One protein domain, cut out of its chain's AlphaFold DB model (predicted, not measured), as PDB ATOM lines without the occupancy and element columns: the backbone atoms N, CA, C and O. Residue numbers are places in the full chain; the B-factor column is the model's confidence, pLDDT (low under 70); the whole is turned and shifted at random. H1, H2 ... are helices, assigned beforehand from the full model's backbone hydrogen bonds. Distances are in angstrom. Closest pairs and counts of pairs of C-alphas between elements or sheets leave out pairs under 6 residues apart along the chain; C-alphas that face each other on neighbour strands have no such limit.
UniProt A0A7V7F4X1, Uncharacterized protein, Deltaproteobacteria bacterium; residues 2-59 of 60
ATOM      1  N   LYS A   2      -7.875 303.662 -29.083       82.06
ATOM      2  CA  LYS A   2      -7.586 303.587 -27.628       82.06
ATOM      3  C   LYS A   2      -8.842 303.600 -26.740       82.06
ATOM      4  O   LYS A   2      -8.947 302.792 -25.830       82.06
ATOM      5  N   ILE A   3      -9.819 304.452 -27.055       89.81
ATOM      6  CA  ILE A   3     -11.087 304.553 -26.306       89.81
ATOM      7  C   ILE A   3     -11.895 303.251 -26.391       89.81
ATOM      8  O   ILE A   3     -12.423 302.802 -25.384       89.81
ATOM      9  N   PHE A   4     -11.915 302.613 -27.565       89.19
ATOM     10  CA  PHE A   4     -12.610 301.342 -27.784       89.19
ATOM     11  C   PHE A   4     -12.028 300.204 -26.934       89.19
ATOM     12  O   PHE A   4     -12.767 299.412 -26.359       89.19
ATOM     13  N   LEU A   5     -10.699 300.140 -26.807       91.44
ATOM     14  CA  LEU A   5     -10.045 299.145 -25.954       91.44
ATOM     15  C   LEU A   5     -10.335 299.387 -24.467       91.44
ATOM     16  O   LEU A   5     -10.551 298.434 -23.725       91.44
ATOM     17  N   ILE A   6     -10.393 300.652 -24.039       92.88
ATOM     18  CA  ILE A   6     -10.709 301.022 -22.652       92.88
ATOM     19  C   ILE A   6     -12.160 300.667 -22.306       92.88
ATOM     20  O   ILE A   6     -12.411 300.073 -21.258       92.88
ATOM     21  N   THR A   7     -13.119 300.977 -23.184       92.75
ATOM     22  CA  THR A   7     -14.534 300.642 -22.956       92.75
ATOM     23  C   THR A   7     -14.771 299.134 -22.947       92.75
ATOM     24  O   THR A   7     -15.565 298.651 -22.139       92.75
ATOM     25  N   LEU A   8     -14.055 298.373 -23.779       91.75
ATOM     26  CA  LEU A   8     -14.118 296.910 -23.790       91.75
ATOM     27  C   LEU A   8     -13.574 296.307 -22.484       91.75
ATOM     28  O   LEU A   8     -14.202 295.433 -21.892       91.75
ATOM     29  N   LEU A   9     -12.452 296.822 -21.979       93.81
ATOM     30  CA  LEU A   9     -11.895 296.390 -20.692       93.81
ATOM     31  C   LEU A   9     -12.838 296.701 -19.524       93.81
ATOM     32  O   LEU A   9     -13.063 295.855 -18.659       93.81
ATOM     33  N   PHE A  10     -13.431 297.895 -19.519       94.62
ATOM     34  CA  PHE A  10     -14.363 298.301 -18.473       94.62
ATOM     35  C   PHE A  10     -15.641 297.454 -18.482       94.62
ATOM     36  O   PHE A  10     -16.070 296.957 -17.442       94.62
ATOM     37  N   THR A  11     -16.225 297.224 -19.660       93.81
ATOM     38  CA  THR A  11     -17.417 296.373 -19.804       93.81
ATOM     39  C   THR A  11     -17.143 294.927 -19.393       93.81
ATOM     40  O   THR A  11     -17.983 294.333 -18.721       93.81
ATOM     41  N   ALA A  12     -15.960 294.378 -19.687       92.44
ATOM     42  CA  ALA A  12     -15.569 293.051 -19.214       92.44
ATOM     43  C   ALA A  12     -15.544 292.960 -17.675       92.44
ATOM     44  O   ALA A  12     -16.089 292.014 -17.107       92.44
ATOM     45  N   ILE A  13     -14.984 293.962 -16.988       94.38
ATOM     46  CA  ILE A  13     -14.959 294.012 -15.515       94.38
ATOM     47  C   ILE A  13     -16.380 294.094 -14.945       94.38
ATOM     48  O   ILE A  13     -16.709 293.376 -14.001       94.38
ATOM     49  N   VAL A  14     -17.240 294.926 -15.541       94.94
ATOM     50  CA  VAL A  14     -18.644 295.061 -15.123       94.94
ATOM     51  C   VAL A  14     -19.395 293.741 -15.295       94.94
ATOM     52  O   VAL A  14     -20.082 293.310 -14.372       94.94
ATOM     53  N   LEU A  15     -19.221 293.051 -16.427       94.44
ATOM     54  CA  LEU A  15     -19.857 291.755 -16.681       94.44
ATOM     55  C   LEU A  15     -19.412 290.684 -15.681       94.44
ATOM     56  O   LEU A  15     -20.252 289.947 -15.161       94.44
ATOM     57  N   VAL A  16     -18.115 290.621 -15.364       94.00
ATOM     58  CA  VAL A  16     -17.592 289.708 -14.337       94.00
ATOM     59  C   VAL A  16     -18.179 290.052 -12.966       94.00
ATOM     60  O   VAL A  16     -18.644 289.157 -12.262       94.00
ATOM     61  N   GLY A  17     -18.235 291.337 -12.607       94.12
ATOM     62  CA  GLY A  17     -18.854 291.808 -11.367       94.12
ATOM     63  C   GLY A  17     -20.330 291.412 -11.256       94.12
ATOM     64  O   GLY A  17     -20.741 290.823 -10.257       94.12
ATOM     65  N   CYS A  18     -21.119 291.649 -12.304       93.62
ATOM     66  CA  CYS A  18     -22.517 291.225 -12.372       93.62
ATOM     67  C   CYS A  18     -22.655 289.701 -12.269       93.62
ATOM     68  O   CYS A  18     -23.503 289.216 -11.523       93.62
ATOM     69  N   GLY A  19     -21.800 288.936 -12.951       90.50
ATOM     70  CA  GLY A  19     -21.791 287.475 -12.868       90.50
ATOM     71  C   GLY A  19     -21.502 286.964 -11.454       90.50
ATOM     72  O   GLY A  19     -22.186 286.059 -10.973       90.50
ATOM     73  N   LEU A  20     -20.545 287.578 -10.752       88.62
ATOM     74  CA  LEU A  20     -20.233 287.263  -9.357       88.62
ATOM     75  C   LEU A  20     -21.387 287.617  -8.415       88.62
ATOM     76  O   LEU A  20     -21.710 286.817  -7.538       88.62
ATOM     77  N   LEU A  21     -22.041 288.764  -8.614       86.25
ATOM     78  CA  LEU A  21     -23.218 289.167  -7.838       86.25
ATOM     79  C   LEU A  21     -24.378 288.192  -8.041       86.25
ATOM     80  O   LEU A  21     -24.956 287.710  -7.070       86.25
ATOM     81  N   VAL A  22     -24.673 287.831  -9.290       87.12
ATOM     82  CA  VAL A  22     -25.700 286.833  -9.612       87.12
ATOM     83  C   VAL A  22     -25.353 285.485  -8.987       87.12
ATOM     84  O   VAL A  22     -26.222 284.857  -8.387       87.12
ATOM     85  N   ASN A  23     -24.097 285.043  -9.062       84.44
ATOM     86  CA  ASN A  23     -23.669 283.784  -8.456       84.44
ATOM     87  C   ASN A  23     -23.765 283.822  -6.921       84.44
ATOM     88  O   ASN A  23     -24.212 282.862  -6.298       84.44
ATOM     89  N   PHE A  24     -23.416 284.950  -6.297       82.12
ATOM     90  CA  PHE A  24     -23.577 285.160  -4.861       82.12
ATOM     91  C   PHE A  24     -25.048 285.103  -4.439       82.12
ATOM     92  O   PHE A  24     -25.394 284.368  -3.508       82.12
ATOM     93  N   CYS A  25     -25.925 285.815  -5.153       76.38
ATOM     94  CA  CYS A  25     -27.368 285.763  -4.941       76.38
ATOM     95  C   CYS A  25     -27.875 284.327  -5.109       76.38
ATOM     96  O   CYS A  25     -28.484 283.777  -4.197       76.38
ATOM     97  N   LYS A  26     -27.520 283.657  -6.207       71.56
ATOM     98  CA  LYS A  26     -27.918 282.274  -6.493       71.56
ATOM     99  C   LYS A  26     -27.427 281.287  -5.429       71.56
ATOM    100  O   LYS A  26     -28.175 280.401  -5.030       71.56
ATOM    101  N   LYS A  27     -26.213 281.461  -4.898       68.94
ATOM    102  CA  LYS A  27     -25.672 280.647  -3.795       68.94
ATOM    103  C   LYS A  27     -26.406 280.892  -2.476       68.94
ATOM    104  O   LYS A  27     -26.524 279.966  -1.679       68.94
ATOM    105  N   ARG A  28     -26.898 282.110  -2.227       65.44
ATOM    106  CA  ARG A  28     -27.775 282.405  -1.082       65.44
ATOM    107  C   ARG A  28     -29.163 281.797  -1.254       65.44
ATOM    108  O   ARG A  28     -29.666 281.215  -0.302       65.44
ATOM    109  N   LEU A  29     -29.733 281.894  -2.450       61.97
ATOM    110  CA  LEU A  29     -31.025 281.305  -2.791       61.97
ATOM    111  C   LEU A  29     -30.993 279.772  -2.698       61.97
ATOM    112  O   LEU A  29     -31.856 279.197  -2.060       61.97
ATOM    113  N   ASN A  30     -29.932 279.110  -3.168       59.84
ATOM    114  CA  ASN A  30     -29.761 277.652  -3.034       59.84
ATOM    115  C   ASN A  30     -29.613 277.143  -1.584       59.84
ATOM    116  O   ASN A  30     -29.543 275.933  -1.372       59.84
ATOM    117  N   LYS A  31     -29.501 278.026  -0.579       58.69
ATOM    118  CA  LYS A  31     -29.539 277.617   0.836       58.69
ATOM    119  C   LYS A  31     -30.964 277.454   1.364       58.69
ATOM    120  O   LYS A  31     -31.112 276.895   2.447       58.69
ATOM    121  N   THR A  32     -31.977 277.925   0.640       58.97
ATOM    122  CA  THR A  32     -33.376 277.591   0.908       58.97
ATOM    123  C   THR A  32     -33.794 276.437  -0.009       58.97
ATOM    124  O   THR A  32     -33.295 276.328  -1.127       58.97
ATOM    125  N   PRO A  33     -34.700 275.546   0.423       57.34
ATOM    126  CA  PRO A  33     -35.166 274.420  -0.394       57.34
ATOM    127  C   PRO A  33     -36.070 274.844  -1.572       57.34
ATOM    128  O   PRO A  33     -36.670 273.992  -2.226       57.34
ATOM    129  N   HIS A  34     -36.183 276.146  -1.860       59.50
ATOM    130  CA  HIS A  34     -36.967 276.678  -2.970       59.50
ATOM    131  C   HIS A  34     -36.056 277.078  -4.129       59.50
ATOM    132  O   HIS A  34     -34.974 277.618  -3.925       59.50
ATOM    133  N   GLY A  35     -36.506 276.797  -5.356       58.72
ATOM    134  CA  GLY A  35     -35.761 277.066  -6.587       58.72
ATOM    135  C   GLY A  35     -35.492 278.554  -6.858       58.72
ATOM    136  O   GLY A  35     -35.639 279.411  -5.995       58.72
ATOM    137  N   LEU A  36     -35.118 278.862  -8.103       55.59
ATOM    138  CA  LEU A  36     -34.488 280.114  -8.560       55.59
ATOM    139  C   LEU A  36     -35.129 281.450  -8.106       55.59
ATOM    140  O   LEU A  36     -34.437 282.465  -8.128       55.59
ATOM    141  N   SER A  37     -36.401 281.469  -7.696       59.38
ATOM    142  CA  SER A  37     -37.091 282.664  -7.186       59.38
ATOM    143  C   SER A  37     -36.957 282.883  -5.673       59.38
ATOM    144  O   SER A  37     -37.246 283.977  -5.208       59.38
ATOM    145  N   GLY A  38     -36.588 281.871  -4.876       54.25
ATOM    146  CA  GLY A  38     -36.606 281.954  -3.402       54.25
ATOM    147  C   GLY A  38     -38.004 282.130  -2.795       54.25
ATOM    148  O   GLY A  38     -38.141 282.287  -1.585       54.25
ATOM    149  N   MET A  39     -39.031 282.088  -3.642       54.12
ATOM    150  CA  MET A  39     -40.431 282.310  -3.320       54.12
ATOM    151  C   MET A  39     -41.102 280.957  -3.087       54.12
ATOM    152  O   MET A  39     -41.064 280.080  -3.956       54.12
ATOM    153  N   CYS A  40     -41.737 280.775  -1.928       57.56
ATOM    154  CA  CYS A  40     -42.584 279.611  -1.719       57.56
ATOM    155  C   CYS A  40     -43.881 279.816  -2.511       57.56
ATOM    156  O   CYS A  40     -44.673 280.707  -2.205       57.56
ATOM    157  N   GLN A  41     -44.128 278.974  -3.519       51.44
ATOM    158  CA  GLN A  41     -45.303 279.069  -4.401       51.44
ATOM    159  C   GLN A  41     -46.644 279.019  -3.639       51.44
ATOM    160  O   GLN A  41     -47.651 279.521  -4.125       51.44
ATOM    161  N   LYS A  42     -46.652 278.466  -2.416       52.16
ATOM    162  CA  LYS A  42     -47.836 278.338  -1.555       52.16
ATOM    163  C   LYS A  42     -48.270 279.646  -0.864       52.16
ATOM    164  O   LYS A  42     -49.417 279.730  -0.447       52.16
ATOM    165  N   SER A  43     -47.394 280.654  -0.771       52.47
ATOM    166  CA  SER A  43     -47.654 281.925  -0.058       52.47
ATOM    167  C   SER A  43     -47.482 283.163  -0.945       52.47
ATOM    168  O   SER A  43     -47.100 284.221  -0.464       52.47
ATOM    169  N   GLY A  44     -47.708 283.049  -2.257       54.97
ATOM    170  CA  GLY A  44     -47.765 284.221  -3.143       54.97
ATOM    171  C   GLY A  44     -46.460 285.018  -3.285       54.97
ATOM    172  O   GLY A  44     -46.491 286.126  -3.807       54.97
ATOM    173  N   GLY A  45     -45.318 284.470  -2.858       56.62
ATOM    174  CA  GLY A  45     -44.023 285.143  -2.968       56.62
ATOM    175  C   GLY A  45     -43.275 285.372  -1.665       56.62
ATOM    176  O   GLY A  45     -42.102 285.731  -1.702       56.62
ATOM    177  N   GLU A  46     -43.905 285.122  -0.525       56.94
ATOM    178  CA  GLU A  46     -43.230 285.235   0.762       56.94
ATOM    179  C   GLU A  46     -42.381 283.989   1.056       56.94
ATOM    180  O   GLU A  46     -42.702 282.861   0.651       56.94
ATOM    181  N   VAL A  47     -41.267 284.189   1.765       58.91
ATOM    182  CA  VAL A  47     -40.498 283.083   2.342       58.91
ATOM    183  C   VAL A  47     -41.379 282.403   3.384       58.91
ATOM    184  O   VAL A  47     -41.711 282.970   4.420       58.91
ATOM    185  N   CYS A  48     -41.810 281.185   3.089       61.28
ATOM    186  CA  CYS A  48     -42.654 280.425   3.991       61.28
ATOM    187  C   CYS A  48     -41.932 280.178   5.323       61.28
ATOM    188  O   CYS A  48     -40.716 279.987   5.365       61.28
ATOM    189  N   THR A  49     -42.697 280.166   6.414       59.06
ATOM    190  CA  THR A  49     -42.216 280.019   7.800       59.06
ATOM    191  C   THR A  49     -41.264 278.835   7.988       59.06
ATOM    192  O   THR A  49     -40.215 278.986   8.605       59.06
ATOM    193  N   SER A  50     -41.545 277.694   7.351       59.28
ATOM    194  CA  SER A  50     -40.662 276.514   7.360       59.28
ATOM    195  C   SER A  50     -39.272 276.781   6.752       59.28
ATOM    196  O   SER A  50     -38.266 276.252   7.221       59.28
ATOM    197  N   CYS A  51     -39.184 277.655   5.749       59.81
ATOM    198  CA  CYS A  51     -37.932 278.017   5.079       59.81
ATOM    199  C   CYS A  51     -37.176 279.135   5.804       59.81
ATOM    200  O   CYS A  51     -35.944 279.166   5.761       59.81
ATOM    201  N   ALA A  52     -37.890 280.014   6.511       61.62
ATOM    202  CA  ALA A  52     -37.292 280.979   7.431       61.62
ATOM    203  C   ALA A  52     -36.604 280.274   8.617       61.62
ATOM    204  O   ALA A  52     -35.492 280.641   8.999       61.62
ATOM    205  N   GLU A  53     -37.212 279.207   9.140       61.88
ATOM    206  CA  GLU A  53     -36.677 278.435  10.265       61.88
ATOM    207  C   GLU A  53     -35.389 277.673   9.903       61.88
ATOM    208  O   GLU A  53     -34.413 277.694  10.656       61.88
ATOM    209  N   GLN A  54     -35.312 277.099   8.695       59.75
ATOM    210  CA  GLN A  54     -34.085 276.447   8.212       59.75
ATOM    211  C   GLN A  54     -32.927 277.427   7.961       59.75
ATOM    212  O   GLN A  54     -31.762 277.072   8.164       59.75
ATOM    213  N   LEU A  55     -33.220 278.668   7.554       60.81
ATOM    214  CA  LEU A  55     -32.210 279.726   7.435       60.81
ATOM    215  C   LEU A  55     -31.656 280.152   8.800       60.81
ATOM    216  O   LEU A  55     -30.464 280.445   8.903       60.81
ATOM    217  N   HIS A  56     -32.506 280.179   9.828       58.03
ATOM    218  CA  HIS A  56     -32.110 280.518  11.192       58.03
ATOM    219  C   HIS A  56     -31.285 279.393  11.842       58.03
ATOM    220  O   HIS A  56     -30.281 279.665  12.494       58.03
ATOM    221  N   ASN A  57     -31.640 278.129  11.590       54.78
ATOM    222  CA  ASN A  57     -30.949 276.970  12.158       54.78
ATOM    223  C   ASN A  57     -29.550 276.726  11.548       54.78
ATOM    224  O   ASN A  57     -28.619 276.397  12.271       54.78
ATOM    225  N   LYS A  58     -29.344 276.991  10.247       52.28
ATOM    226  CA  LYS A  58     -28.021 276.871   9.583       52.28
ATOM    227  C   LYS A  58     -26.976 277.915  10.009       52.28
ATOM    228  O   LYS A  58     -25.869 277.907   9.463       52.28
ATOM    229  N   LYS A  59     -27.339 278.863  10.879       48.97
ATOM    230  CA  LYS A  59     -26.449 279.918  11.385       48.97
ATOM    231  C   LYS A  59     -25.924 279.627  12.802       48.97
ATOM    232  O   LYS A  59     -25.134 280.432  13.290       48.97
TER     233      LYS A  59
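Overview. This is residues 2 to 59 of the 60 residues of an uncharacterized protein of Deltaproteobacteria bacterium (UniProt A0A7V7F4X1). One long straight helix, H1, sticks out with residues 2 to 24 as an arm from a small head, which holds the looped residues 30 to 48 and the short helix H2. The printed part has 58 residues with two named helices, H1 then H2, and no named strand; the class is all helix. The whole is extended, with a radius of gyration of the C-alphas of 17.6 A and spans of 55 by 26 by 12 A, the arm making the length.

Along the chain. Find C-alpha 2 at (-7.586, 303.587, -27.628); from there H1, residues 2 to 29, runs 40.8 A to C-alpha 29 at (-31.025, 281.305, -2.791). H2, residues 49 to 57, ends 12.5 A from its start, at C-alpha 57 (-30.949, 276.970, 12.158).

Arrangement. Look along residues 2 to 24 of H1, which stand free. H1 and H2 are apart, with no C-alpha of the one within 8 A of the other. In H1 and H2 every O i to N i+4 pair is within hydrogen-bond range.

Size, cuts and confidence. The C-alphas of Lys 2 and Ser 50, the two farthest apart, are 55.2 A apart. The printed part has no cut, and the link from H1 to H2, 19 residues, is long. Residues 27 to 59 have pLDDT under 70.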